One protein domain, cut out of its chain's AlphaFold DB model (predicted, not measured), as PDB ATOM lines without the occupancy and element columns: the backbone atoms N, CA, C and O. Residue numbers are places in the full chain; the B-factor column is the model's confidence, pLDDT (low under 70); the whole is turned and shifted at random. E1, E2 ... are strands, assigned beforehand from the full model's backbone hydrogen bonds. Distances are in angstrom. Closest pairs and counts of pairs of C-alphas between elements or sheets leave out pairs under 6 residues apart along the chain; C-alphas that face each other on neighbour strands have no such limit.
ATOM      1  N   GLY A  57       0.841  37.388  37.519       48.75
ATOM      2  CA  GLY A  57      -0.088  37.869  38.533       48.75
ATOM      3  C   GLY A  57      -1.068  36.776  38.927       48.75
ATOM      4  O   GLY A  57      -1.610  36.094  38.067       48.75
ATOM      5  N   LEU A  58      -1.305  36.622  40.230       53.78
ATOM      6  CA  LEU A  58      -2.434  35.853  40.742       53.78
ATOM      7  C   LEU A  58      -3.505  36.840  41.200       53.78
ATOM      8  O   LEU A  58      -3.284  37.585  42.160       53.78
ATOM      9  N   VAL A  59      -4.650  36.846  40.524       58.81
ATOM     10  CA  VAL A  59      -5.829  37.608  40.946       58.81
ATOM     11  C   VAL A  59      -6.831  36.637  41.552       58.81
ATOM     12  O   VAL A  59      -7.089  35.574  40.996       58.81
ATOM     13  N   LYS A  60      -7.370  36.997  42.716       51.28
ATOM     14  CA  LYS A  60      -8.369  36.201  43.419       51.28
ATOM     15  C   LYS A  60      -9.571  37.073  43.768       51.28
ATOM     16  O   LYS A  60      -9.364  38.173  44.280       51.28
ATOM     17  N   ASP A  61     -10.772  36.550  43.542       53.62
ATOM     18  CA  ASP A  61     -12.051  37.141  43.942       53.62
ATOM     19  C   ASP A  61     -12.296  38.524  43.297       53.62
ATOM     20  O   ASP A  61     -12.251  39.564  43.964       53.62
ATOM     21  N   LEU A  62     -12.557  38.555  41.984       63.03
ATOM     22  CA  LEU A  62     -12.824  39.793  41.238       63.03
ATOM     23  C   LEU A  62     -14.280  39.877  40.759       63.03
ATOM     24  O   LEU A  62     -14.763  39.015  40.036       63.03
ATOM     25  N   THR A  63     -14.966  40.975  41.086       61.28
ATOM     26  CA  THR A  63     -16.346  41.223  40.635       61.28
ATOM     27  C   THR A  63     -16.443  42.524  39.843       61.28
ATOM     28  O   THR A  63     -16.335  43.598  40.435       61.28
ATOM     29  N   VAL A  64     -16.671  42.453  38.532       65.38
ATOM     30  CA  VAL A  64     -16.810  43.617  37.641       65.38
ATOM     31  C   VAL A  64     -18.262  43.734  37.184       65.38
ATOM     32  O   VAL A  64     -18.840  42.749  36.744       65.38
ATOM     33  N   THR A  65     -18.867  44.920  37.291       52.25
ATOM     34  CA  THR A  65     -20.250  45.107  36.813       52.25
ATOM     35  C   THR A  65     -20.296  45.646  35.397       52.25
ATOM     36  O   THR A  65     -20.938  45.063  34.551       52.25
ATOM     37  N   ASP A  66     -19.572  46.725  35.112       57.03
ATOM     38  CA  ASP A  66     -19.635  47.376  33.808       57.03
ATOM     39  C   ASP A  66     -18.225  47.715  33.355       57.03
ATOM     40  O   ASP A  66     -17.510  48.465  34.037       57.03
ATOM     41  N   LEU A  67     -17.823  47.186  32.205       61.38
ATOM     42  CA  LEU A  67     -16.509  47.452  31.659       61.38
ATOM     43  C   LEU A  67     -16.534  47.503  30.132       61.38
ATOM     44  O   LEU A  67     -17.031  46.603  29.465       61.38
ATOM     45  N   ALA A  68     -15.939  48.565  29.596       60.66
ATOM     46  CA  ALA A  68     -15.656  48.701  28.179       60.66
ATOM     47  C   ALA A  68     -14.146  48.855  27.997       60.66
ATOM     48  O   ALA A  68     -13.548  49.784  28.553       60.66
ATOM     49  N   VAL A  69     -13.541  47.954  27.230       63.22
ATOM     50  CA  VAL A  69     -12.116  47.989  26.894       63.22
ATOM     51  C   VAL A  69     -11.970  48.003  25.379       63.22
ATOM     52  O   VAL A  69     -12.718  47.344  24.670       63.22
ATOM     53  N   ILE A  70     -11.044  48.810  24.872       44.81
ATOM     54  CA  ILE A  70     -10.799  48.892  23.427       44.81
ATOM     55  C   ILE A  70      -9.652  47.967  23.036       44.81
ATOM     56  O   ILE A  70      -9.776  47.245  22.066       44.81
ATOM     57  N   ASP A  71      -8.572  47.972  23.809       55.72
ATOM     58  CA  ASP A  71      -7.390  47.154  23.561       55.72
ATOM     59  C   ASP A  71      -6.917  46.593  24.901       55.72
ATOM     60  O   ASP A  71      -6.756  47.338  25.883       55.72
ATOM     61  N   PHE A  72      -6.769  45.275  24.957       63.00
ATOM     62  CA  PHE A  72      -6.302  44.559  26.126       63.00
ATOM     63  C   PHE A  72      -5.334  43.449  25.731       63.00
ATOM     64  O   PHE A  72      -5.702  42.494  25.051       63.00
ATOM     65  N   ALA A  73      -4.105  43.547  26.231       60.72
ATOM     66  CA  ALA A  73      -3.106  42.503  26.087       60.72
ATOM     67  C   ALA A  73      -2.706  41.960  27.460       60.72
ATOM     68  O   ALA A  73      -2.391  42.730  28.374       60.72
ATOM     69  N   VAL A  74      -2.696  40.635  27.590       63.56
ATOM     70  CA  VAL A  74      -2.227  39.924  28.783       63.56
ATOM     71  C   VAL A  74      -1.250  38.842  28.375       63.56
ATOM     72  O   VAL A  74      -1.481  38.107  27.422       63.56
ATOM     73  N   THR A  75      -0.174  38.741  29.145       59.66
ATOM     74  CA  THR A  75       0.785  37.642  29.080       59.66
ATOM     75  C   THR A  75       0.930  37.065  30.482       59.66
ATOM     76  O   THR A  75       1.222  37.838  31.403       59.66
ATOM     77  N   ASP A  76       0.755  35.757  30.635       55.53
ATOM     78  CA  ASP A  76       0.929  35.011  31.886       55.53
ATOM     79  C   ASP A  76       0.030  35.493  33.038       55.53
ATOM     80  O   ASP A  76       0.474  36.186  33.966       55.53
ATOM     81  N   LEU A  77      -1.240  35.090  33.031       61.41
ATOM     82  CA  LEU A  77      -2.178  35.434  34.101       61.41
ATOM     83  C   LEU A  77      -2.846  34.192  34.689       61.41
ATOM     84  O   LEU A  77      -3.368  33.339  33.979       61.41
ATOM     85  N   ALA A  78      -2.870  34.124  36.019       60.81
ATOM     86  CA  ALA A  78      -3.668  33.155  36.748       60.81
ATOM     87  C   ALA A  78      -4.776  33.895  37.495       60.81
ATOM     88  O   ALA A  78      -4.507  34.787  38.310       60.81
ATOM     89  N   VAL A  79      -6.023  33.524  37.235       65.44
ATOM     90  CA  VAL A  79      -7.176  34.119  37.900       65.44
ATOM     91  C   VAL A  79      -8.023  33.047  38.550       65.44
ATOM     92  O   VAL A  79      -8.207  31.964  38.005       65.44
ATOM     93  N   ILE A  80      -8.513  33.350  39.742       62.94
ATOM     94  CA  ILE A  80      -9.425  32.495  40.488       62.94
ATOM     95  C   ILE A  80     -10.634  33.340  40.868       62.94
ATOM     96  O   ILE A  80     -10.458  34.435  41.413       62.94
ATOM     97  N   ASP A  81     -11.826  32.814  40.612       56.91
ATOM     98  CA  ASP A  81     -13.112  33.395  40.984       56.91
ATOM     99  C   ASP A  81     -13.308  34.802  40.390       56.91
ATOM    100  O   ASP A  81     -13.090  35.826  41.052       56.91
ATOM    101  N   VAL A  82     -13.747  34.871  39.128       67.25
ATOM    102  CA  VAL A  82     -14.167  36.143  38.511       67.25
ATOM    103  C   VAL A  82     -15.619  36.097  38.109       67.25
ATOM    104  O   VAL A  82     -16.065  35.180  37.427       67.25
ATOM    105  N   THR A  83     -16.331  37.165  38.451       66.94
ATOM    106  CA  THR A  83     -17.671  37.415  37.934       66.94
ATOM    107  C   THR A  83     -17.695  38.730  37.172       66.94
ATOM    108  O   THR A  83     -17.350  39.772  37.744       66.94
ATOM    109  N   VAL A  84     -18.153  38.701  35.926       72.00
ATOM    110  CA  VAL A  84     -18.419  39.907  35.135       72.00
ATOM    111  C   VAL A  84     -19.895  39.937  34.752       72.00
ATOM    112  O   VAL A  84     -20.443  38.906  34.378       72.00
ATOM    113  N   THR A  85     -20.576  41.077  34.887       60.72
ATOM    114  CA  THR A  85     -21.976  41.171  34.431       60.72
ATOM    115  C   THR A  85     -22.074  41.736  33.029       60.72
ATOM    116  O   THR A  85     -22.740  41.122  32.212       60.72
ATOM    117  N   ASP A  86     -21.350  42.815  32.734       63.25
ATOM    118  CA  ASP A  86     -21.387  43.464  31.428       63.25
ATOM    119  C   ASP A  86     -19.966  43.784  30.955       63.25
ATOM    120  O   ASP A  86     -19.251  44.609  31.549       63.25
ATOM    121  N   LEU A  87     -19.553  43.129  29.870       71.12
ATOM    122  CA  LEU A  87     -18.247  43.323  29.255       71.12
ATOM    123  C   LEU A  87     -18.376  43.593  27.759       71.12
ATOM    124  O   LEU A  87     -18.865  42.763  27.001       71.12
ATOM    125  N   ALA A  88     -17.855  44.735  27.327       68.75
ATOM    126  CA  ALA A  88     -17.635  45.018  25.918       68.75
ATOM    127  C   ALA A  88     -16.134  45.132  25.663       68.75
ATOM    128  O   ALA A  88     -15.477  46.004  26.245       68.75
ATOM    129  N   VAL A  89     -15.597  44.278  24.794       71.56
ATOM    130  CA  VAL A  89     -14.207  44.391  24.350       71.56
ATOM    131  C   VAL A  89     -14.119  44.438  22.836       71.56
ATOM    132  O   VAL A  89     -14.886  43.778  22.144       71.56
ATOM    133  N   ILE A  90     -13.219  45.271  22.325       59.66
ATOM    134  CA  ILE A  90     -12.955  45.347  20.890       59.66
ATOM    135  C   ILE A  90     -11.813  44.395  20.562       59.66
ATOM    136  O   ILE A  90     -12.093  43.357  19.988       59.66
ATOM    137  N   ASP A  91     -10.602  44.668  21.043       64.88
ATOM    138  CA  ASP A  91      -9.431  43.844  20.748       64.88
ATOM    139  C   ASP A  91      -8.863  43.225  22.031       64.88
ATOM    140  O   ASP A  91      -8.542  43.930  22.998       64.88
ATOM    141  N   VAL A  92      -8.717  41.898  22.041       72.25
ATOM    142  CA  VAL A  92      -8.052  41.155  23.118       72.25
ATOM    143  C   VAL A  92      -6.980  40.240  22.557       72.25
ATOM    144  O   VAL A  92      -7.239  39.409  21.692       72.25
ATOM    145  N   THR A  93      -5.778  40.328  23.118       70.69
ATOM    146  CA  THR A  93      -4.753  39.295  22.956       70.69
ATOM    147  C   THR A  93      -4.381  38.731  24.314       70.69
ATOM    148  O   THR A  93      -3.945  39.457  25.208       70.69
ATOM    149  N   VAL A  94      -4.543  37.426  24.474       72.88
ATOM    150  CA  VAL A  94      -4.190  36.719  25.700       72.88
ATOM    151  C   VAL A  94      -3.191  35.630  25.363       72.88
ATOM    152  O   VAL A  94      -3.426  34.821  24.473       72.88
ATOM    153  N   ILE A  95      -2.087  35.624  26.097       71.31
ATOM    154  CA  ILE A  95      -1.066  34.588  26.044       71.31
ATOM    155  C   ILE A  95      -0.964  33.992  27.442       71.31
ATOM    156  O   ILE A  95      -0.772  34.745  28.400       71.31
ATOM    157  N   ASP A  96      -1.091  32.672  27.547       68.50
ATOM    158  CA  ASP A  96      -0.933  31.908  28.784       68.50
ATOM    159  C   ASP A  96      -1.881  32.384  29.899       68.50
ATOM    160  O   ASP A  96      -1.497  33.064  30.859       68.50
ATOM    161  N   LEU A  97      -3.161  32.026  29.778       70.25
ATOM    162  CA  LEU A  97      -4.178  32.346  30.776       70.25
ATOM    163  C   LEU A  97      -4.734  31.077  31.424       70.25
ATOM    164  O   LEU A  97      -5.249  30.174  30.770       70.25
ATOM    165  N   ALA A  98      -4.682  31.041  32.752       72.38
ATOM    166  CA  ALA A  98      -5.328  30.017  33.558       72.38
ATOM    167  C   ALA A  98      -6.431  30.660  34.398       72.38
ATOM    168  O   ALA A  98      -6.150  31.514  35.242       72.38
ATOM    169  N   VAL A  99      -7.680  30.251  34.190       73.25
ATOM    170  CA  VAL A  99      -8.828  30.759  34.947       73.25
ATOM    171  C   VAL A  99      -9.539  29.628  35.662       73.25
ATOM    172  O   VAL A  99     -10.053  28.706  35.045       73.25
ATOM    173  N   ILE A 100      -9.611  29.718  36.980       74.88
ATOM    174  CA  ILE A 100     -10.442  28.829  37.783       74.88
ATOM    175  C   ILE A 100     -11.718  29.602  38.098       74.88
ATOM    176  O   ILE A 100     -11.648  30.651  38.735       74.88
ATOM    177  N   ASP A 101     -12.848  29.091  37.617       72.81
ATOM    178  CA  ASP A 101     -14.192  29.641  37.804       72.81
ATOM    179  C   ASP A 101     -14.366  31.075  37.267       72.81
ATOM    180  O   ASP A 101     -14.297  32.079  37.985       72.81
ATOM    181  N   PHE A 102     -14.632  31.170  35.962       78.06
ATOM    182  CA  PHE A 102     -15.074  32.396  35.302       78.06
ATOM    183  C   PHE A 102     -16.588  32.351  35.101       78.06
ATOM    184  O   PHE A 102     -17.114  31.421  34.491       78.06
ATOM    185  N   ALA A 103     -17.300  33.357  35.595       80.06
ATOM    186  CA  ALA A 103     -18.730  33.503  35.367       80.06
ATOM    187  C   ALA A 103     -19.014  34.834  34.683       80.06
ATOM    188  O   ALA A 103     -18.614  35.895  35.175       80.06
ATOM    189  N   VAL A 104     -19.743  34.784  33.573       80.88
ATOM    190  CA  VAL A 104     -20.141  35.989  32.856       80.88
ATOM    191  C   VAL A 104     -21.609  35.970  32.491       80.88
ATOM    192  O   VAL A 104     -22.168  34.922  32.177       80.88
ATOM    193  N   ILE A 105     -22.241  37.135  32.573       76.56
ATOM    194  CA  ILE A 105     -23.629  37.297  32.158       76.56
ATOM    195  C   ILE A 105     -23.653  37.745  30.703       76.56
ATOM    196  O   ILE A 105     -23.926  36.906  29.861       76.56
ATOM    197  N   ASP A 106     -23.248  38.980  30.412       78.12
ATOM    198  CA  ASP A 106     -23.324  39.549  29.070       78.12
ATOM    199  C   ASP A 106     -21.934  39.975  28.584       78.12
ATOM    200  O   ASP A 106     -21.295  40.877  29.142       78.12
ATOM    201  N   VAL A 107     -21.456  39.333  27.516       81.00
ATOM    202  CA  VAL A 107     -20.214  39.713  26.833       81.00
ATOM    203  C   VAL A 107     -20.464  39.960  25.362       81.00
ATOM    204  O   VAL A 107     -21.025  39.134  24.644       81.00
ATOM    205  N   THR A 108     -19.936  41.082  24.887       81.38
ATOM    206  CA  THR A 108     -19.696  41.304  23.466       81.38
ATOM    207  C   THR A 108     -18.205  41.460  23.240       81.38
ATOM    208  O   THR A 108     -17.585  42.355  23.821       81.38
ATOM    209  N   VAL A 109     -17.644  40.613  22.381       83.56
ATOM    210  CA  VAL A 109     -16.278  40.786  21.891       83.56
ATOM    211  C   VAL A 109     -16.254  40.899  20.379       83.56
ATOM    212  O   VAL A 109     -17.035  40.248  19.686       83.56
ATOM    213  N   ILE A 110     -15.385  41.764  19.868       79.75
ATOM    214  CA  ILE A 110     -15.161  41.872  18.429       79.75
ATOM    215  C   ILE A 110     -14.060  40.888  18.059       79.75
ATOM    216  O   ILE A 110     -14.399  39.820  17.570       79.75
ATOM    217  N   ASP A 111     -12.817  41.161  18.446       79.50
ATOM    218  CA  ASP A 111     -11.656  40.364  18.067       79.50
ATOM    219  C   ASP A 111     -10.937  39.818  19.307       79.50
ATOM    220  O   ASP A 111     -10.485  40.559  20.190       79.50
ATOM    221  N   VAL A 112     -10.787  38.495  19.366       82.81
ATOM    222  CA  VAL A 112      -9.997  37.821  20.400       82.81
ATOM    223  C   VAL A 112      -9.003  36.871  19.767       82.81
ATOM    224  O   VAL A 112      -9.360  35.980  19.001       82.81
ATOM    225  N   THR A 113      -7.748  37.007  20.178       83.62
ATOM    226  CA  THR A 113      -6.733  35.974  19.988       83.62
ATOM    227  C   THR A 113      -6.302  35.435  21.340       83.62
ATOM    228  O   THR A 113      -5.844  36.197  22.195       83.62
ATOM    229  N   VAL A 114      -6.421  34.122  21.524       83.31
ATOM    230  CA  VAL A 114      -5.910  33.439  22.711       83.31
ATOM    231  C   VAL A 114      -4.895  32.377  22.318       83.31
ATOM    232  O   VAL A 114      -5.151  31.527  21.468       83.31
ATOM    233  N   THR A 115      -3.738  32.411  22.964       83.75
ATOM    234  CA  THR A 115      -2.738  31.348  22.891       83.75
ATOM    235  C   THR A 115      -2.595  30.762  24.285       83.75
ATOM    236  O   THR A 115      -2.277  31.508  25.210       83.75
ATOM    237  N   ASP A 116      -2.861  29.467  24.423       81.12
ATOM    238  CA  ASP A 116      -2.842  28.728  25.686       81.12
ATOM    239  C   ASP A 116      -3.838  29.245  26.732       81.12
ATOM    240  O   ASP A 116      -3.600  30.191  27.490       81.12
ATOM    241  N   LEU A 117      -4.985  28.572  26.800       82.25
ATOM    242  CA  LEU A 117      -6.037  28.868  27.759       82.25
ATOM    243  C   LEU A 117      -6.474  27.610  28.487       82.25
ATOM    244  O   LEU A 117      -6.850  26.616  27.873       82.25
ATOM    245  N   THR A 118      -6.473  27.669  29.814       83.50
ATOM    246  CA  THR A 118      -7.105  26.641  30.644       83.50
ATOM    247  C   THR A 118      -8.195  27.273  31.484       83.50
ATOM    248  O   THR A 118      -7.911  28.215  32.227       83.50
ATOM    249  N   MET A 119      -9.434  26.786  31.382       83.50
ATOM    250  CA  MET A 119     -10.531  27.390  32.138       83.50
ATOM    251  C   MET A 119     -11.649  26.452  32.587       83.50
ATOM    252  O   MET A 119     -11.841  25.362  32.050       83.50
ATOM    253  N   THR A 120     -12.417  26.956  33.549       86.44
ATOM    254  CA  THR A 120     -13.798  26.560  33.831       86.44
ATOM    255  C   THR A 120     -14.672  27.793  33.623       86.44
ATOM    256  O   THR A 120     -14.386  28.847  34.202       86.44
ATOM    257  N   LEU A 121     -15.695  27.691  32.773       85.94
ATOM    258  CA  LEU A 121     -16.483  28.835  32.318       85.94
ATOM    259  C   LEU A 121     -17.984  28.581  32.429       85.94
ATOM    260  O   LEU A 121     -18.505  27.564  31.982       85.94
ATOM    261  N   THR A 122     -18.698  29.574  32.953       87.00
ATOM    262  CA  THR A 122     -20.147  29.700  32.798       87.00
ATOM    263  C   THR A 122     -20.472  31.033  32.136       87.00
ATOM    264  O   THR A 122     -20.114  32.082  32.676       87.00
ATOM    265  N   VAL A 123     -21.173  31.013  31.000       87.12
ATOM    266  CA  VAL A 123     -21.676  32.225  30.339       87.12
ATOM    267  C   VAL A 123     -23.180  32.158  30.136       87.12
ATOM    268  O   VAL A 123     -23.730  31.110  29.807       87.12
ATOM    269  N   ILE A 124     -23.859  33.285  30.330       86.38
ATOM    270  CA  ILE A 124     -25.267  33.409  29.960       86.38
ATOM    271  C   ILE A 124     -25.349  33.792  28.484       86.38
ATOM    272  O   ILE A 124     -25.724  32.944  27.686       86.38
ATOM    273  N   ASP A 125     -24.888  34.983  28.113       86.56
ATOM    274  CA  ASP A 125     -24.932  35.499  26.751       86.56
ATOM    275  C   ASP A 125     -23.530  35.944  26.299       86.56
ATOM    276  O   ASP A 125     -22.928  36.880  26.834       86.56
ATOM    277  N   LEU A 126     -23.000  35.271  25.277       87.88
ATOM    278  CA  LEU A 126     -21.730  35.616  24.645       87.88
ATOM    279  C   LEU A 126     -21.936  35.841  23.150       87.88
ATOM    280  O   LEU A 126     -22.358  34.950  22.417       87.88
ATOM    281  N   THR A 127     -21.599  37.046  22.701       89.19
ATOM    282  CA  THR A 127     -21.491  37.377  21.281       89.19
ATOM    283  C   THR A 127     -20.036  37.647  20.945       89.19
ATOM    284  O   THR A 127     -19.423  38.529  21.552       89.19
ATOM    285  N   VAL A 128     -19.495  36.919  19.973       89.81
ATOM    286  CA  VAL A 128     -18.149  37.154  19.445       89.81
ATOM    287  C   VAL A 128     -18.216  37.362  17.940       89.81
ATOM    288  O   VAL A 128     -18.976  36.684  17.253       89.81
ATOM    289  N   THR A 129     -17.456  38.325  17.425       91.19
ATOM    290  CA  THR A 129     -17.306  38.460  15.972       91.19
ATOM    291  C   THR A 129     -16.259  37.456  15.520       91.19
ATOM    292  O   THR A 129     -16.644  36.426  14.981       91.19
ATOM    293  N   ASP A 130     -15.004  37.660  15.911       90.31
ATOM    294  CA  ASP A 130     -13.875  36.838  15.500       90.31
ATOM    295  C   ASP A 130     -13.141  36.296  16.737       90.31
ATOM    296  O   ASP A 130     -12.591  37.040  17.559       90.31
ATOM    297  N   LEU A 131     -13.122  34.972  16.882       90.62
ATOM    298  CA  LEU A 131     -12.383  34.280  17.936       90.62
ATOM    299  C   LEU A 131     -11.380  33.318  17.312       90.62
ATOM    300  O   LEU A 131     -11.744  32.340  16.662       90.62
ATOM    301  N   THR A 132     -10.101  33.583  17.556       91.06
ATOM    302  CA  THR A 132      -9.016  32.657  17.239       91.06
ATOM    303  C   THR A 132      -8.420  32.121  18.526       91.06
ATOM    304  O   THR A 132      -7.944  32.891  19.366       91.06
ATOM    305  N   VAL A 133      -8.388  30.800  18.665       89.88
ATOM    306  CA  VAL A 133      -7.685  30.146  19.767       89.88
ATOM    307  C   VAL A 133      -6.756  29.076  19.225       89.88
ATOM    308  O   VAL A 133      -7.128  28.276  18.368       89.88
ATOM    309  N   ILE A 134      -5.524  29.081  19.720       89.88
ATOM    310  CA  ILE A 134      -4.548  28.059  19.348       89.88
ATOM    311  C   ILE A 134      -4.787  26.826  20.211       89.88
ATOM    312  O   ILE A 134      -5.281  25.839  19.690       89.88
ATOM    313  N   ASP A 135      -4.586  26.944  21.521       89.06
ATOM    314  CA  ASP A 135      -4.677  25.819  22.450       89.06
ATOM    315  C   ASP A 135      -5.664  26.145  23.575       89.06
ATOM    316  O   ASP A 135      -5.456  27.082  24.357       89.06
ATOM    317  N   LEU A 136      -6.761  25.389  23.654       87.69
ATOM    318  CA  LEU A 136      -7.791  25.551  24.679       87.69
ATOM    319  C   LEU A 136      -8.084  24.226  25.384       87.69
ATOM    320  O   LEU A 136      -8.533  23.257  24.776       87.69
ATOM    321  N   ALA A 137      -7.893  24.219  26.700       89.25
ATOM    322  CA  ALA A 137      -8.282  23.129  27.581       89.25
ATOM    323  C   ALA A 137      -9.392  23.594  28.529       89.25
ATOM    324  O   ALA A 137      -9.183  24.456  29.386       89.25
ATOM    325  N   VAL A 138     -10.578  23.007  28.403       87.44
ATOM    326  CA  VAL A 138     -11.724  23.338  29.252       87.44
ATOM    327  C   VAL A 138     -12.137  22.138  30.079       87.44
ATOM    328  O   VAL A 138     -12.305  21.035  29.560       87.44
ATOM    329  N   ILE A 139     -12.298  22.367  31.381       87.88
ATOM    330  CA  ILE A 139     -12.825  21.348  32.287       87.88
ATOM    331  C   ILE A 139     -14.350  21.364  32.192       87.88
ATOM    332  O   ILE A 139     -14.912  20.435  31.631       87.88
ATOM    333  N   ASP A 140     -14.992  22.461  32.602       87.88
ATOM    334  CA  ASP A 140     -16.444  22.612  32.462       87.88
ATOM    335  C   ASP A 140     -16.765  23.897  31.697       87.88
ATOM    336  O   ASP A 140     -16.274  24.980  32.041       87.88
ATOM    337  N   PHE A 141     -17.599  23.775  30.667       88.38
ATOM    338  CA  PHE A 141     -18.092  24.887  29.863       88.38
ATOM    339  C   PHE A 141     -19.614  24.851  29.804       88.38
ATOM    340  O   PHE A 141     -20.203  23.973  29.174       88.38
ATOM    341  N   ALA A 142     -20.260  25.820  30.445       90.19
ATOM    342  CA  ALA A 142     -21.707  25.966  30.414       90.19
ATOM    343  C   ALA A 142     -22.085  27.281  29.735       90.19
ATOM    344  O   ALA A 142     -21.719  28.348  30.231       90.19
ATOM    345  N   VAL A 143     -22.833  27.221  28.632       89.56
ATOM    346  CA  VAL A 143     -23.328  28.421  27.947       89.56
ATOM    347  C   VAL A 143     -24.818  28.336  27.665       89.56
ATOM    348  O   VAL A 143     -25.320  27.311  27.211       89.56
ATOM    349  N   ILE A 144     -25.538  29.424  27.942       91.62
ATOM    350  CA  ILE A 144     -26.954  29.525  27.579       91.62
ATOM    351  C   ILE A 144     -27.068  29.950  26.115       91.62
ATOM    352  O   ILE A 144     -27.600  29.182  25.329       91.62
ATOM    353  N   ASN A 145     -26.508  31.098  25.737       90.94
ATOM    354  CA  ASN A 145     -26.525  31.595  24.366       90.94
ATOM    355  C   ASN A 145     -25.113  31.965  23.907       90.94
ATOM    356  O   ASN A 145     -24.463  32.844  24.479       90.94
ATOM    357  N   LEU A 146     -24.660  31.324  22.832       91.12
ATOM    358  CA  LEU A 146     -23.410  31.652  22.158       91.12
ATOM    359  C   LEU A 146     -23.685  31.966  20.695       91.12
ATOM    360  O   LEU A 146     -24.159  31.118  19.943       91.12
ATOM    361  N   THR A 147     -23.373  33.196  20.296       92.62
ATOM    362  CA  THR A 147     -23.354  33.605  18.892       92.62
ATOM    363  C   THR A 147     -21.932  33.961  18.497       92.62
ATOM    364  O   THR A 147     -21.343  34.869  19.086       92.62
ATOM    365  N   VAL A 148     -21.389  33.272  17.496       92.25
ATOM    366  CA  VAL A 148     -20.075  33.597  16.927       92.25
ATOM    367  C   VAL A 148     -20.200  33.816  15.427       92.25
ATOM    368  O   VAL A 148     -20.956  33.111  14.762       92.25
ATOM    369  N   THR A 149     -19.503  34.809  14.880       94.06
ATOM    370  CA  THR A 149     -19.412  34.932  13.417       94.06
ATOM    371  C   THR A 149     -18.353  33.963  12.919       94.06
ATOM    372  O   THR A 149     -18.720  32.945  12.339       94.06
ATOM    373  N   ASP A 150     -17.096  34.191  13.292       93.31
ATOM    374  CA  ASP A 150     -15.964  33.385  12.857       93.31
ATOM    375  C   ASP A 150     -15.240  32.798  14.077       93.31
ATOM    376  O   ASP A 150     -14.730  33.512  14.946       93.31
ATOM    377  N   LEU A 151     -15.193  31.468  14.154       92.31
ATOM    378  CA  LEU A 151     -14.499  30.738  15.210       92.31
ATOM    379  C   LEU A 151     -13.449  29.813  14.600       92.31
ATOM    380  O   LEU A 151     -13.775  28.851  13.905       92.31
ATOM    381  N   THR A 152     -12.180  30.089  14.892       93.44
ATOM    382  CA  THR A 152     -11.053  29.249  14.478       93.44
ATOM    383  C   THR A 152     -10.339  28.688  15.698       93.44
ATOM    384  O   THR A 152      -9.850  29.439  16.542       93.44
ATOM    385  N   MET A 153     -10.240  27.363  15.759       92.25
ATOM    386  CA  MET A 153      -9.546  26.631  16.815       92.25
ATOM    387  C   MET A 153      -8.460  25.741  16.203       92.25
ATOM    388  O   MET A 153      -8.699  25.076  15.192       92.25
ATOM    389  N   THR A 154      -7.271  25.703  16.804       92.88
ATOM    390  CA  THR A 154      -6.270  24.691  16.424       92.88
ATOM    391  C   THR A 154      -6.518  23.429  17.233       92.88
ATOM    392  O   THR A 154      -7.065  22.486  16.671       92.88
ATOM    393  N   ASP A 155      -6.289  23.479  18.544       91.06
ATOM    394  CA  ASP A 155      -6.447  22.347  19.449       91.06
ATOM    395  C   ASP A 155      -7.448  22.698  20.560       91.06
ATOM    396  O   ASP A 155      -7.267  23.636  21.345       91.06
ATOM    397  N   LEU A 156      -8.528  21.920  20.649       90.06
ATOM    398  CA  LEU A 156      -9.547  22.064  21.682       90.06
ATOM    399  C   LEU A 156      -9.763  20.735  22.406       90.06
ATOM    400  O   LEU A 156     -10.188  19.741  21.821       90.06
ATOM    401  N   THR A 157      -9.513  20.741  23.714       91.94
ATOM    402  CA  THR A 157      -9.889  19.649  24.616       91.94
ATOM    403  C   THR A 157     -10.966  20.126  25.574       91.94
ATOM    404  O   THR A 157     -10.748  21.081  26.319       91.94
ATOM    405  N   VAL A 158     -12.106  19.440  25.597       90.75
ATOM    406  CA  VAL A 158     -13.190  19.717  26.546       90.75
ATOM    407  C   VAL A 158     -13.547  18.451  27.315       90.75
ATOM    408  O   VAL A 158     -13.670  17.374  26.732       90.75
ATOM    409  N   ILE A 159     -13.690  18.564  28.633       91.88
ATOM    410  CA  ILE A 159     -14.205  17.461  29.449       91.88
ATOM    411  C   ILE A 159     -15.731  17.505  29.402       91.88
ATOM    412  O   ILE A 159     -16.314  16.641  28.756       91.88
ATOM    413  N   ASP A 160     -16.348  18.557  29.946       90.94
ATOM    414  CA  ASP A 160     -17.803  18.694  30.003       90.94
ATOM    415  C   ASP A 160     -18.268  19.970  29.278       90.94
ATOM    416  O   ASP A 160     -17.947  21.095  29.676       90.94
ATOM    417  N   LEU A 161     -19.059  19.801  28.215       90.25
ATOM    418  CA  LEU A 161     -19.679  20.887  27.451       90.25
ATOM    419  C   LEU A 161     -21.204  20.823  27.557       90.25
ATOM    420  O   LEU A 161     -21.831  19.866  27.103       90.25
ATOM    421  N   ALA A 162     -21.816  21.881  28.084       92.31
ATOM    422  CA  ALA A 162     -23.262  22.056  28.110       92.31
ATOM    423  C   ALA A 162     -23.645  23.368  27.425       92.31
ATOM    424  O   ALA A 162     -23.320  24.450  27.916       92.31
ATOM    425  N   VAL A 163     -24.369  23.278  26.309       91.19
ATOM    426  CA  VAL A 163     -24.859  24.455  25.585       91.19
ATOM    427  C   VAL A 163     -26.360  24.360  25.351       91.19
ATOM    428  O   VAL A 163     -26.879  23.303  24.989       91.19
ATOM    429  N   ILE A 164     -27.074  25.460  25.585       93.25
ATOM    430  CA  ILE A 164     -28.491  25.546  25.222       93.25
ATOM    431  C   ILE A 164     -28.581  25.957  23.754       93.25
ATOM    432  O   ILE A 164     -28.856  25.089  22.935       93.25
ATOM    433  N   ASP A 165     -28.210  27.188  23.413       92.25
ATOM    434  CA  ASP A 165     -28.282  27.703  22.046       92.25
ATOM    435  C   ASP A 165     -26.883  28.084  21.537       92.25
ATOM    436  O   ASP A 165     -26.219  28.978  22.075       92.25
ATOM    437  N   PHE A 166     -26.433  27.413  20.476       92.38
ATOM    438  CA  PHE A 166     -25.166  27.697  19.800       92.38
ATOM    439  C   PHE A 166     -25.412  28.016  18.325       92.38
ATOM    440  O   PHE A 166     -25.900  27.178  17.558       92.38
ATOM    441  N   ALA A 167     -25.056  29.232  17.925       93.06
ATOM    442  CA  ALA A 167     -25.175  29.704  16.556       93.06
ATOM    443  C   ALA A 167     -23.825  30.215  16.058       93.06
ATOM    444  O   ALA A 167     -23.285  31.175  16.612       93.06
ATOM    445  N   VAL A 168     -23.296  29.599  15.000       92.94
ATOM    446  CA  VAL A 168     -22.058  30.065  14.365       92.94
ATOM    447  C   VAL A 168     -22.209  30.147  12.858       92.94
ATOM    448  O   VAL A 168     -22.893  29.332  12.234       92.94
ATOM    449  N   ILE A 169     -21.596  31.168  12.267       94.62
ATOM    450  CA  ILE A 169     -21.544  31.291  10.813       94.62
ATOM    451  C   ILE A 169     -20.439  30.366  10.308       94.62
ATOM    452  O   ILE A 169     -20.772  29.330   9.738       94.62
ATOM    453  N   ASP A 170     -19.183  30.653  10.641       93.81
ATOM    454  CA  ASP A 170     -18.031  29.876  10.191       93.81
ATOM    455  C   ASP A 170     -17.284  29.272  11.389       93.81
ATOM    456  O   ASP A 170     -16.755  29.982  12.247       93.81
ATOM    457  N   PHE A 171     -17.229  27.938  11.458       93.12
ATOM    458  CA  PHE A 171     -16.475  27.215  12.484       93.12
ATOM    459  C   PHE A 171     -15.447  26.284  11.856       93.12
ATOM    460  O   PHE A 171     -15.775  25.365  11.099       93.12
ATOM    461  N   ALA A 172     -14.186  26.531  12.195       93.50
ATOM    462  CA  ALA A 172     -13.052  25.746  11.755       93.50
ATOM    463  C   ALA A 172     -12.277  25.226  12.961       93.50
ATOM    464  O   ALA A 172     -11.814  26.008  13.795       93.50
ATOM    465  N   VAL A 173     -12.100  23.909  13.030       92.62
ATOM    466  CA  VAL A 173     -11.238  23.282  14.033       92.62
ATOM    467  C   VAL A 173     -10.293  22.297  13.370       92.62
ATOM    468  O   VAL A 173     -10.683  21.541  12.475       92.62
ATOM    469  N   THR A 174      -9.042  22.307  13.819       93.62
ATOM    470  CA  THR A 174      -8.085  21.274  13.416       93.62
ATOM    471  C   THR A 174      -8.332  20.031  14.260       93.62
ATOM    472  O   THR A 174      -8.905  19.084  13.733       93.62
ATOM    473  N   ASP A 175      -8.079  20.091  15.566       92.25
ATOM    474  CA  ASP A 175      -8.194  18.948  16.466       92.25
ATOM    475  C   ASP A 175      -9.192  19.241  17.599       92.25
ATOM    476  O   ASP A 175      -9.002  20.148  18.416       92.25
ATOM    477  N   LEU A 176     -10.274  18.460  17.672       90.81
ATOM    478  CA  LEU A 176     -11.276  18.539  18.738       90.81
ATOM    479  C   LEU A 176     -11.418  17.198  19.459       90.81
ATOM    480  O   LEU A 176     -11.872  16.206  18.886       90.81
ATOM    481  N   ALA A 177     -11.099  17.195  20.751       92.25
ATOM    482  CA  ALA A 177     -11.334  16.075  21.650       92.25
ATOM    483  C   ALA A 177     -12.342  16.471  22.730       92.25
ATOM    484  O   ALA A 177     -12.091  17.387  23.515       92.25
ATOM    485  N   VAL A 178     -13.467  15.758  22.800       90.44
ATOM    486  CA  VAL A 178     -14.471  15.985  23.842       90.44
ATOM    487  C   VAL A 178     -14.873  14.698  24.544       90.44
ATOM    488  O   VAL A 178     -15.029  13.651  23.914       90.44
ATOM    489  N   ILE A 179     -15.031  14.769  25.864       91.81
ATOM    490  CA  ILE A 179     -15.532  13.647  26.657       91.81
ATOM    491  C   ILE A 179     -17.060  13.661  26.618       91.81
ATOM    492  O   ILE A 179     -17.625  12.829  25.915       91.81
ATOM    493  N   ASP A 180     -17.701  14.647  27.244       91.69
ATOM    494  CA  ASP A 180     -19.156  14.729  27.346       91.69
ATOM    495  C   ASP A 180     -19.677  16.045  26.745       91.69
ATOM    496  O   ASP A 180     -19.285  17.145  27.135       91.69
ATOM    497  N   VAL A 181     -20.605  15.940  25.789       89.94
ATOM    498  CA  VAL A 181     -21.280  17.084  25.162       89.94
ATOM    499  C   VAL A 181     -22.786  16.928  25.260       89.94
ATOM    500  O   VAL A 181     -23.355  15.935  24.808       89.94
ATOM    501  N   THR A 182     -23.449  17.967  25.758       92.50
ATOM    502  CA  THR A 182     -24.893  18.147  25.621       92.50
ATOM    503  C   THR A 182     -25.185  19.484  24.956       92.50
ATOM    504  O   THR A 182     -24.853  20.533  25.506       92.50
ATOM    505  N   VAL A 183     -25.844  19.446  23.799       91.25
ATOM    506  CA  VAL A 183     -26.348  20.644  23.119       91.25
ATOM    507  C   VAL A 183     -27.851  20.532  22.905       91.25
ATOM    508  O   VAL A 183     -28.347  19.487  22.478       91.25
ATOM    509  N   THR A 184     -28.589  21.595  23.223       93.56
ATOM    510  CA  THR A 184     -30.022  21.656  22.903       93.56
ATOM    511  C   THR A 184     -30.180  22.009  21.430       93.56
ATOM    512  O   THR A 184     -30.542  21.127  20.657       93.56
ATOM    513  N   ASP A 185     -29.765  23.212  21.032       92.56
ATOM    514  CA  ASP A 185     -29.882  23.709  19.664       92.56
ATOM    515  C   ASP A 185     -28.501  24.109  19.123       92.56
ATOM    516  O   ASP A 185     -27.829  25.004  19.644       92.56
ATOM    517  N   LEU A 186     -28.068  23.441  18.051       91.69
ATOM    518  CA  LEU A 186     -26.816  23.713  17.344       91.69
ATOM    519  C   LEU A 186     -27.113  24.113  15.899       91.69
ATOM    520  O   LEU A 186     -27.601  23.304  15.108       91.69
ATOM    521  N   THR A 187     -26.794  25.357  15.544       93.19
ATOM    522  CA  THR A 187     -26.986  25.898  14.194       93.19
ATOM    523  C   THR A 187     -25.682  26.437  13.625       93.19
ATOM    524  O   THR A 187     -25.035  27.290  14.225       93.19
ATOM    525  N   MET A 188     -25.301  25.934  12.453       93.62
ATOM    526  CA  MET A 188     -24.033  26.263  11.803       93.62
ATOM    527  C   MET A 188     -24.262  26.565  10.320       93.62
ATOM    528  O   MET A 188     -25.028  25.858   9.656       93.62
ATOM    529  N   THR A 189     -23.601  27.586   9.769       94.00
ATOM    530  CA  THR A 189     -23.573  27.750   8.304       94.00
ATOM    531  C   THR A 189     -22.499  26.843   7.724       94.00
ATOM    532  O   THR A 189     -22.841  25.861   7.064       94.00
ATOM    533  N   ASP A 190     -21.241  27.085   8.073       93.12
ATOM    534  CA  ASP A 190     -20.095  26.310   7.618       93.12
ATOM    535  C   ASP A 190     -19.378  25.678   8.818       93.12
ATOM    536  O   ASP A 190     -18.960  26.355   9.758       93.12
ATOM    537  N   LEU A 191     -19.238  24.352   8.787       92.25
ATOM    538  CA  LEU A 191     -18.494  23.576   9.773       92.25
ATOM    539  C   LEU A 191     -17.398  22.776   9.076       92.25
ATOM    540  O   LEU A 191     -17.675  21.878   8.277       92.25
ATOM    541  N   THR A 192     -16.152  23.090   9.414       92.69
ATOM    542  CA  THR A 192     -14.963  22.391   8.930       92.69
ATOM    543  C   THR A 192     -14.177  21.816  10.099       92.69
ATOM    544  O   THR A 192     -13.804  22.533  11.024       92.69
ATOM    545  N   MET A 193     -13.940  20.510  10.056       91.94
ATOM    546  CA  MET A 193     -13.213  19.776  11.089       91.94
ATOM    547  C   MET A 193     -12.165  18.887  10.427       91.94
ATOM    548  O   MET A 193     -12.486  18.168   9.475       91.94
ATOM    549  N   THR A 194     -10.929  18.916  10.924       92.44
ATOM    550  CA  THR A 194      -9.924  17.928  10.503       92.44
ATOM    551  C   THR A 194     -10.127  16.655  11.311       92.44
ATOM    552  O   THR A 194     -10.647  15.693  10.756       92.44
ATOM    553  N   ASP A 195      -9.897  16.702  12.621       90.56
ATOM    554  CA  ASP A 195     -10.017  15.554  13.512       90.56
ATOM    555  C   ASP A 195     -11.035  15.845  14.626       90.56
ATOM    556  O   ASP A 195     -10.917  16.809  15.386       90.56
ATOM    557  N   LEU A 196     -12.054  14.990  14.748       88.81
ATOM    558  CA  LEU A 196     -13.060  15.063  15.808       88.81
ATOM    559  C   LEU A 196     -13.162  13.728  16.538       88.81
ATOM    560  O   LEU A 196     -13.569  12.724  15.959       88.81
ATOM    561  N   THR A 197     -12.866  13.734  17.835       90.62
ATOM    562  CA  THR A 197     -13.109  12.603  18.734       90.62
ATOM    563  C   THR A 197     -14.074  13.008  19.840       90.62
ATOM    564  O   THR A 197     -13.754  13.883  20.642       90.62
ATOM    565  N   VAL A 198     -15.228  12.340  19.927       88.81
ATOM    566  CA  VAL A 198     -16.183  12.522  21.033       88.81
ATOM    567  C   VAL A 198     -16.514  11.193  21.700       88.81
ATOM    568  O   VAL A 198     -16.784  10.195  21.028       88.81
ATOM    569  N   ILE A 199     -16.505  11.156  23.031       89.44
ATOM    570  CA  ILE A 199     -16.918   9.959  23.770       89.44
ATOM    571  C   ILE A 199     -18.447   9.905  23.827       89.44
ATOM    572  O   ILE A 199     -19.026   9.014  23.204       89.44
ATOM    573  N   ASP A 200     -19.090  10.889  24.453       89.25
ATOM    574  CA  ASP A 200     -20.543  10.972  24.602       89.25
ATOM    575  C   ASP A 200     -21.074  12.292  24.016       89.25
ATOM    576  O   ASP A 200     -20.813  13.381  24.524       89.25
ATOM    577  N   LEU A 201     -21.850  12.200  22.932       87.62
ATOM    578  CA  LEU A 201     -22.476  13.341  22.261       87.62
ATOM    579  C   LEU A 201     -24.000  13.223  22.308       87.62
ATOM    580  O   LEU A 201     -24.576  12.313  21.707       87.62
ATOM    581  N   ALA A 202     -24.657  14.173  22.970       89.88
ATOM    582  CA  ALA A 202     -26.105  14.331  22.972       89.88
ATOM    583  C   ALA A 202     -26.495  15.676  22.348       89.88
ATOM    584  O   ALA A 202     -26.161  16.733  22.878       89.88
ATOM    585  N   VAL A 203     -27.232  15.635  21.239       88.69
ATOM    586  CA  VAL A 203     -27.779  16.827  20.582       88.69
ATOM    587  C   VAL A 203     -29.280  16.661  20.379       88.69
ATOM    588  O   VAL A 203     -29.739  15.609  19.919       88.69
ATOM    589  N   ILE A 204     -30.067  17.673  20.741       90.81
ATOM    590  CA  ILE A 204     -31.508  17.651  20.472       90.81
ATOM    591  C   ILE A 204     -31.735  18.058  19.017       90.81
ATOM    592  O   ILE A 204     -32.076  17.181  18.223       90.81
ATOM    593  N   ASP A 205     -31.418  19.298  18.654       90.38
ATOM    594  CA  ASP A 205     -31.587  19.825  17.303       90.38
ATOM    595  C   ASP A 205     -30.228  20.253  16.723       90.38
ATOM    596  O   ASP A 205     -29.543  21.128  17.248       90.38
ATOM    597  N   PHE A 206     -29.824  19.629  15.613       89.81
ATOM    598  CA  PHE A 206     -28.605  19.961  14.876       89.81
ATOM    599  C   PHE A 206     -28.941  20.367  13.444       89.81
ATOM    600  O   PHE A 206     -29.495  19.572  12.677       89.81
ATOM    601  N   ALA A 207     -28.552  21.577  13.052       91.25
ATOM    602  CA  ALA A 207     -28.702  22.075  11.695       91.25
ATOM    603  C   ALA A 207     -27.381  22.643  11.172       91.25
ATOM    604  O   ALA A 207     -26.818  23.569  11.751       91.25
ATOM    605  N   VAL A 208     -26.924  22.126  10.033       90.94
ATOM    606  CA  VAL A 208     -25.747  22.647   9.329       90.94
ATOM    607  C   VAL A 208     -26.006  22.765   7.832       90.94
ATOM    608  O   VAL A 208     -26.645  21.897   7.223       90.94
ATOM    609  N   ILE A 209     -25.515  23.846   7.225       91.06
ATOM    610  CA  ILE A 209     -25.599  24.030   5.775       91.06
ATOM    611  C   ILE A 209     -24.462  23.263   5.097       91.06
ATOM    612  O   ILE A 209     -24.748  22.349   4.330       91.06
ATOM    613  N   ASN A 210     -23.205  23.561   5.415       91.38
ATOM    614  CA  ASN A 210     -22.044  22.874   4.853       91.38
ATOM    615  C   ASN A 210     -21.237  22.197   5.963       91.38
ATOM    616  O   ASN A 210     -20.696  22.865   6.840       91.38
ATOM    617  N   LEU A 211     -21.137  20.867   5.913       89.44
ATOM    618  CA  LEU A 211     -20.353  20.068   6.852       89.44
ATOM    619  C   LEU A 211     -19.227  19.341   6.119       89.44
ATOM    620  O   LEU A 211     -19.483  18.466   5.289       89.44
ATOM    621  N   ALA A 212     -17.986  19.672   6.464       90.31
ATOM    622  CA  ALA A 212     -16.797  18.970   6.006       90.31
ATOM    623  C   ALA A 212     -16.024  18.418   7.206       90.31
ATOM    624  O   ALA A 212     -15.559  19.179   8.052       90.31
ATOM    625  N   VAL A 213     -15.872  17.096   7.257       87.44
ATOM    626  CA  VAL A 213     -15.080  16.418   8.287       87.44
ATOM    627  C   VAL A 213     -14.097  15.461   7.628       87.44
ATOM    628  O   VAL A 213     -14.478  14.704   6.734       87.44
ATOM    629  N   ILE A 214     -12.832  15.499   8.040       88.44
ATOM    630  CA  ILE A 214     -11.832  14.552   7.545       88.44
ATOM    631  C   ILE A 214     -11.932  13.263   8.358       88.44
ATOM    632  O   ILE A 214     -12.430  12.283   7.814       88.44
ATOM    633  N   ASP A 215     -11.612  13.297   9.650       87.31
ATOM    634  CA  ASP A 215     -11.647  12.135  10.536       87.31
ATOM    635  C   ASP A 215     -12.668  12.351  11.669       87.31
ATOM    636  O   ASP A 215     -12.515  13.218  12.531       87.31
ATOM    637  N   PHE A 216     -13.740  11.551  11.681       85.62
ATOM    638  CA  PHE A 216     -14.802  11.619  12.693       85.62
ATOM    639  C   PHE A 216     -14.882  10.331  13.514       85.62
ATOM    640  O   PHE A 216     -15.211   9.266  12.985       85.62
ATOM    641  N   ALA A 217     -14.679  10.429  14.826       86.88
ATOM    642  CA  ALA A 217     -14.786   9.323  15.768       86.88
ATOM    643  C   ALA A 217     -15.763   9.646  16.906       86.88
ATOM    644  O   ALA A 217     -15.530  10.562  17.691       86.88
ATOM    645  N   VAL A 218     -16.839   8.861  17.040       85.12
ATOM    646  CA  VAL A 218     -17.795   8.994  18.154       85.12
ATOM    647  C   VAL A 218     -18.143   7.643  18.766       85.12
ATOM    648  O   VAL A 218     -18.451   6.685  18.051       85.12
ATOM    649  N   ILE A 219     -18.110   7.557  20.100       84.31
ATOM    650  CA  ILE A 219     -18.419   6.312  20.817       84.31
ATOM    651  C   ILE A 219     -19.920   6.182  21.094       84.31
ATOM    652  O   ILE A 219     -20.512   5.161  20.747       84.31
ATOM    653  N   ASN A 220     -20.543   7.200  21.685       84.56
ATOM    654  CA  ASN A 220     -21.971   7.236  21.970       84.56
ATOM    655  C   ASN A 220     -22.586   8.499  21.367       84.56
ATOM    656  O   ASN A 220     -22.359   9.611  21.833       84.56
ATOM    657  N   LEU A 221     -23.404   8.311  20.331       83.19
ATOM    658  CA  LEU A 221     -24.104   9.392  19.646       83.19
ATOM    659  C   LEU A 221     -25.606   9.324  19.931       83.19
ATOM    660  O   LEU A 221     -26.246   8.312  19.639       83.19
ATOM    661  N   THR A 222     -26.173  10.409  20.451       86.06
ATOM    662  CA  THR A 222     -27.619  10.618  20.545       86.06
ATOM    663  C   THR A 222     -27.992  11.904  19.829       86.06
ATOM    664  O   THR A 222     -27.642  12.982  20.294       86.06
ATOM    665  N   VAL A 223     -28.717  11.795  18.713       84.00
ATOM    666  CA  VAL A 223     -29.251  12.963  17.993       84.00
ATOM    667  C   VAL A 223     -30.746  12.794  17.771       84.00
ATOM    668  O   VAL A 223     -31.187  11.757  17.254       84.00
ATOM    669  N   THR A 224     -31.532  13.786  18.195       87.75
ATOM    670  CA  THR A 224     -32.991  13.738  18.034       87.75
ATOM    671  C   THR A 224     -33.380  14.178  16.629       87.75
ATOM    672  O   THR A 224     -33.912  13.348  15.892       87.75
ATOM    673  N   ASP A 225     -33.014  15.397  16.235       86.62
ATOM    674  CA  ASP A 225     -33.278  15.974  14.920       86.62
ATOM    675  C   ASP A 225     -31.968  16.450  14.272       86.62
ATOM    676  O   ASP A 225     -31.268  17.316  14.788       86.62
ATOM    677  N   LEU A 226     -31.640  15.876  13.110       86.06
ATOM    678  CA  LEU A 226     -30.439  16.198  12.337       86.06
ATOM    679  C   LEU A 226     -30.815  16.689  10.938       86.06
ATOM    680  O   LEU A 226     -31.424  15.944  10.170       86.06
ATOM    681  N   THR A 227     -30.408  17.911  10.596       88.69
ATOM    682  CA  THR A 227     -30.521  18.488   9.250       88.69
ATOM    683  C   THR A 227     -29.142  18.853   8.711       88.69
ATOM    684  O   THR A 227     -28.441  19.676   9.297       88.69
ATOM    685  N   VAL A 228     -28.769  18.272   7.570       86.62
ATOM    686  CA  VAL A 228     -27.507  18.573   6.875       86.62
ATOM    687  C   VAL A 228     -27.797  18.848   5.403       86.62
ATOM    688  O   VAL A 228     -28.400  18.008   4.722       86.62
ATOM    689  N   ILE A 229     -27.391  20.021   4.903       86.88
ATOM    690  CA  ILE A 229     -27.629  20.378   3.498       86.88
ATOM    691  C   ILE A 229     -26.567  19.785   2.579       86.88
ATOM    692  O   ILE A 229     -26.950  19.066   1.664       86.88
ATOM    693  N   ASP A 230     -25.285  20.051   2.815       86.69
ATOM    694  CA  ASP A 230     -24.160  19.515   2.045       86.69
ATOM    695  C   ASP A 230     -23.159  18.845   2.999       86.69
ATOM    696  O   ASP A 230     -22.682  19.459   3.956       86.69
ATOM    697  N   LEU A 231     -22.858  17.570   2.739       85.62
ATOM    698  CA  LEU A 231     -21.998  16.733   3.579       85.62
ATOM    699  C   LEU A 231     -20.788  16.209   2.800       85.62
ATOM    700  O   LEU A 231     -20.940  15.645   1.714       85.62
ATOM    701  N   THR A 232     -19.602  16.337   3.396       86.06
ATOM    702  CA  THR A 232     -18.362  15.665   2.983       86.06
ATOM    703  C   THR A 232     -17.706  15.030   4.210       86.06
ATOM    704  O   THR A 232     -17.357  15.739   5.151       86.06
ATOM    705  N   VAL A 233     -17.531  13.705   4.201       83.00
ATOM    706  CA  VAL A 233     -16.845  12.950   5.267       83.00
ATOM    707  C   VAL A 233     -15.846  11.986   4.636       83.00
ATOM    708  O   VAL A 233     -16.216  11.269   3.705       83.00
ATOM    709  N   ILE A 234     -14.597  11.971   5.114       82.50
ATOM    710  CA  ILE A 234     -13.540  11.105   4.561       82.50
ATOM    711  C   ILE A 234     -13.397   9.803   5.364       82.50
ATOM    712  O   ILE A 234     -13.450   8.725   4.767       82.50
ATOM    713  N   ASP A 235     -13.260   9.887   6.688       83.12
ATOM    714  CA  ASP A 235     -13.210   8.752   7.611       83.12
ATOM    715  C   ASP A 235     -14.264   8.896   8.718       83.12
ATOM    716  O   ASP A 235     -14.497   9.971   9.274       83.12
ATOM    717  N   LEU A 236     -14.939   7.785   9.016       81.25
ATOM    718  CA  LEU A 236     -16.063   7.726   9.941       81.25
ATOM    719  C   LEU A 236     -15.987   6.468  10.807       81.25
ATOM    720  O   LEU A 236     -16.233   5.348  10.348       81.25
ATOM    721  N   ALA A 237     -15.755   6.667  12.100       83.31
ATOM    722  CA  ALA A 237     -15.765   5.634  13.122       83.31
ATOM    723  C   ALA A 237     -16.858   5.920  14.160       83.31
ATOM    724  O   ALA A 237     -16.671   6.693  15.095       83.31
ATOM    725  N   VAL A 238     -18.011   5.258  14.024       76.94
ATOM    726  CA  VAL A 238     -19.121   5.381  14.985       76.94
ATOM    727  C   VAL A 238     -19.394   4.036  15.653       76.94
ATOM    728  O   VAL A 238     -19.670   3.036  14.984       76.94
ATOM    729  N   VAL A 239     -19.326   4.005  16.983       75.31
ATOM    730  CA  VAL A 239     -19.767   2.873  17.819       75.31
ATOM    731  C   VAL A 239     -21.260   3.091  18.143       75.31
ATOM    732  O   VAL A 239     -21.711   4.233  18.185       75.31
ATOM    733  N   PRO A 240     -22.104   2.040  18.223       66.19
ATOM    734  CA  PRO A 240     -23.551   2.225  18.100       66.19
ATOM    735  C   PRO A 240     -24.169   3.118  19.187       66.19
ATOM    736  O   PRO A 240     -24.173   2.760  20.362       66.19
ATOM    737  N   GLY A 241     -24.791   4.212  18.734       61.31
ATOM    738  CA  GLY A 241     -25.695   5.091  19.481       61.31
ATOM    739  C   GLY A 241     -27.119   5.116  18.896       61.31
ATOM    740  O   GLY A 241     -27.460   4.313  18.022       61.31
ATOM    741  N   PHE A 242     -27.974   6.021  19.378       64.06
ATOM    742  CA  PHE A 242     -29.378   6.157  18.962       64.06
ATOM    743  C   PHE A 242     -29.590   7.444  18.148       64.06
ATOM    744  O   PHE A 242     -29.369   8.536  18.652       64.06
ATOM    745  N   MET A 243     -30.098   7.344  16.917       63.53
ATOM    746  CA  MET A 243     -30.566   8.506  16.139       63.53
ATOM    747  C   MET A 243     -32.073   8.400  15.896       63.53
ATOM    748  O   MET A 243     -32.551   7.337  15.489       63.53
ATOM    749  N   CYS A 244     -32.822   9.478  16.152       49.91
ATOM    750  CA  CYS A 244     -34.286   9.482  16.037       49.91
ATOM    751  C   CYS A 244     -34.777   9.977  14.662       49.91
ATOM    752  O   CYS A 244     -35.739   9.419  14.126       49.91
ATOM    753  N   LYS A 245     -34.099  10.967  14.058       67.44
ATOM    754  CA  LYS A 245     -34.466  11.565  12.763       67.44
ATOM    755  C   LYS A 245     -33.247  12.132  12.018       67.44
ATOM    756  O   LYS A 245     -32.371  12.736  12.627       67.44
ATOM    757  N   LEU A 246     -33.213  11.934  10.696       71.00
ATOM    758  CA  LEU A 246     -32.130  12.358   9.801       71.00
ATOM    759  C   LEU A 246     -32.707  12.889   8.482       71.00
ATOM    760  O   LEU A 246     -33.303  12.119   7.729       71.00
ATOM    761  N   ASP A 247     -32.477  14.171   8.199       76.56
ATOM    762  CA  ASP A 247     -32.849  14.854   6.958       76.56
ATOM    763  C   ASP A 247     -31.574  15.339   6.223       76.56
ATOM    764  O   ASP A 247     -30.976  16.359   6.569       76.56
ATOM    765  N   LEU A 248     -31.149  14.586   5.198       70.50
ATOM    766  CA  LEU A 248     -29.998  14.887   4.326       70.50
ATOM    767  C   LEU A 248     -30.475  15.397   2.961       70.50
ATOM    768  O   LEU A 248     -31.275  14.726   2.300       70.50
ATOM    769  N   ILE A 249     -29.986  16.562   2.523       70.00
ATOM    770  CA  ILE A 249     -30.455  17.219   1.286       70.00
ATOM    771  C   ILE A 249     -29.468  17.054   0.107       70.00
ATOM    772  O   ILE A 249     -29.915  17.014  -1.044       70.00
TER     773      ILE A 249
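AT A GLANCE: This is residues 57 to 249 of the 253 residues of the protein "Uncharacterized protein in mobD 3'region" of Mizuhopecten yessoensis (UniProt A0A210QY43). The chain is wound in stacked turns, a solenoid with a four-sided cross-section and its long axis through the stack. E1 makes nearly the whole winding, and E2 lies beside residues 222 to 229 of E1 at one end. The printed part has 193 residues with no named helix and two strands, E1 then E2, in one parallel sheet, order E1, E2; the class is all strand. It is compact, with a radius of gyration of the C-alphas of 17.0 A, and only just elongated, spanning 47 by 24 by 23 A.

IN THESE COORDINATES: E1, residues 57 to 238, is 44.4 A long from C-alpha 57 at (-0.088, 37.869, 38.533) to C-alpha 238; it bends by 163 degrees at residue 153. E2, residues 242 to 249, is 20.9 A long, ends at C-alpha 249 at (-30.455, 17.219, 1.286) and bends by 56 degrees at residue 245.

HOW THE PARTS SIT: E1 and E2 are parallel neighbours. The C-alphas of Ile 229 and Ile 249 face each other at 4.8 A. N 242 and O 221, 2.9 A, and N 247 and O 226, 2.9 A, are within hydrogen-bond range.

THE WHOLE: The C-alphas farthest apart, of Gly 57 and Ile 249, are 52.3 A apart. The printed part has no cut, and the link from E1 to E2 is tight. Mean pLDDT of the printed part is 81.4; 39 residues are under 70, among them 57 to 83 and 240 to 245.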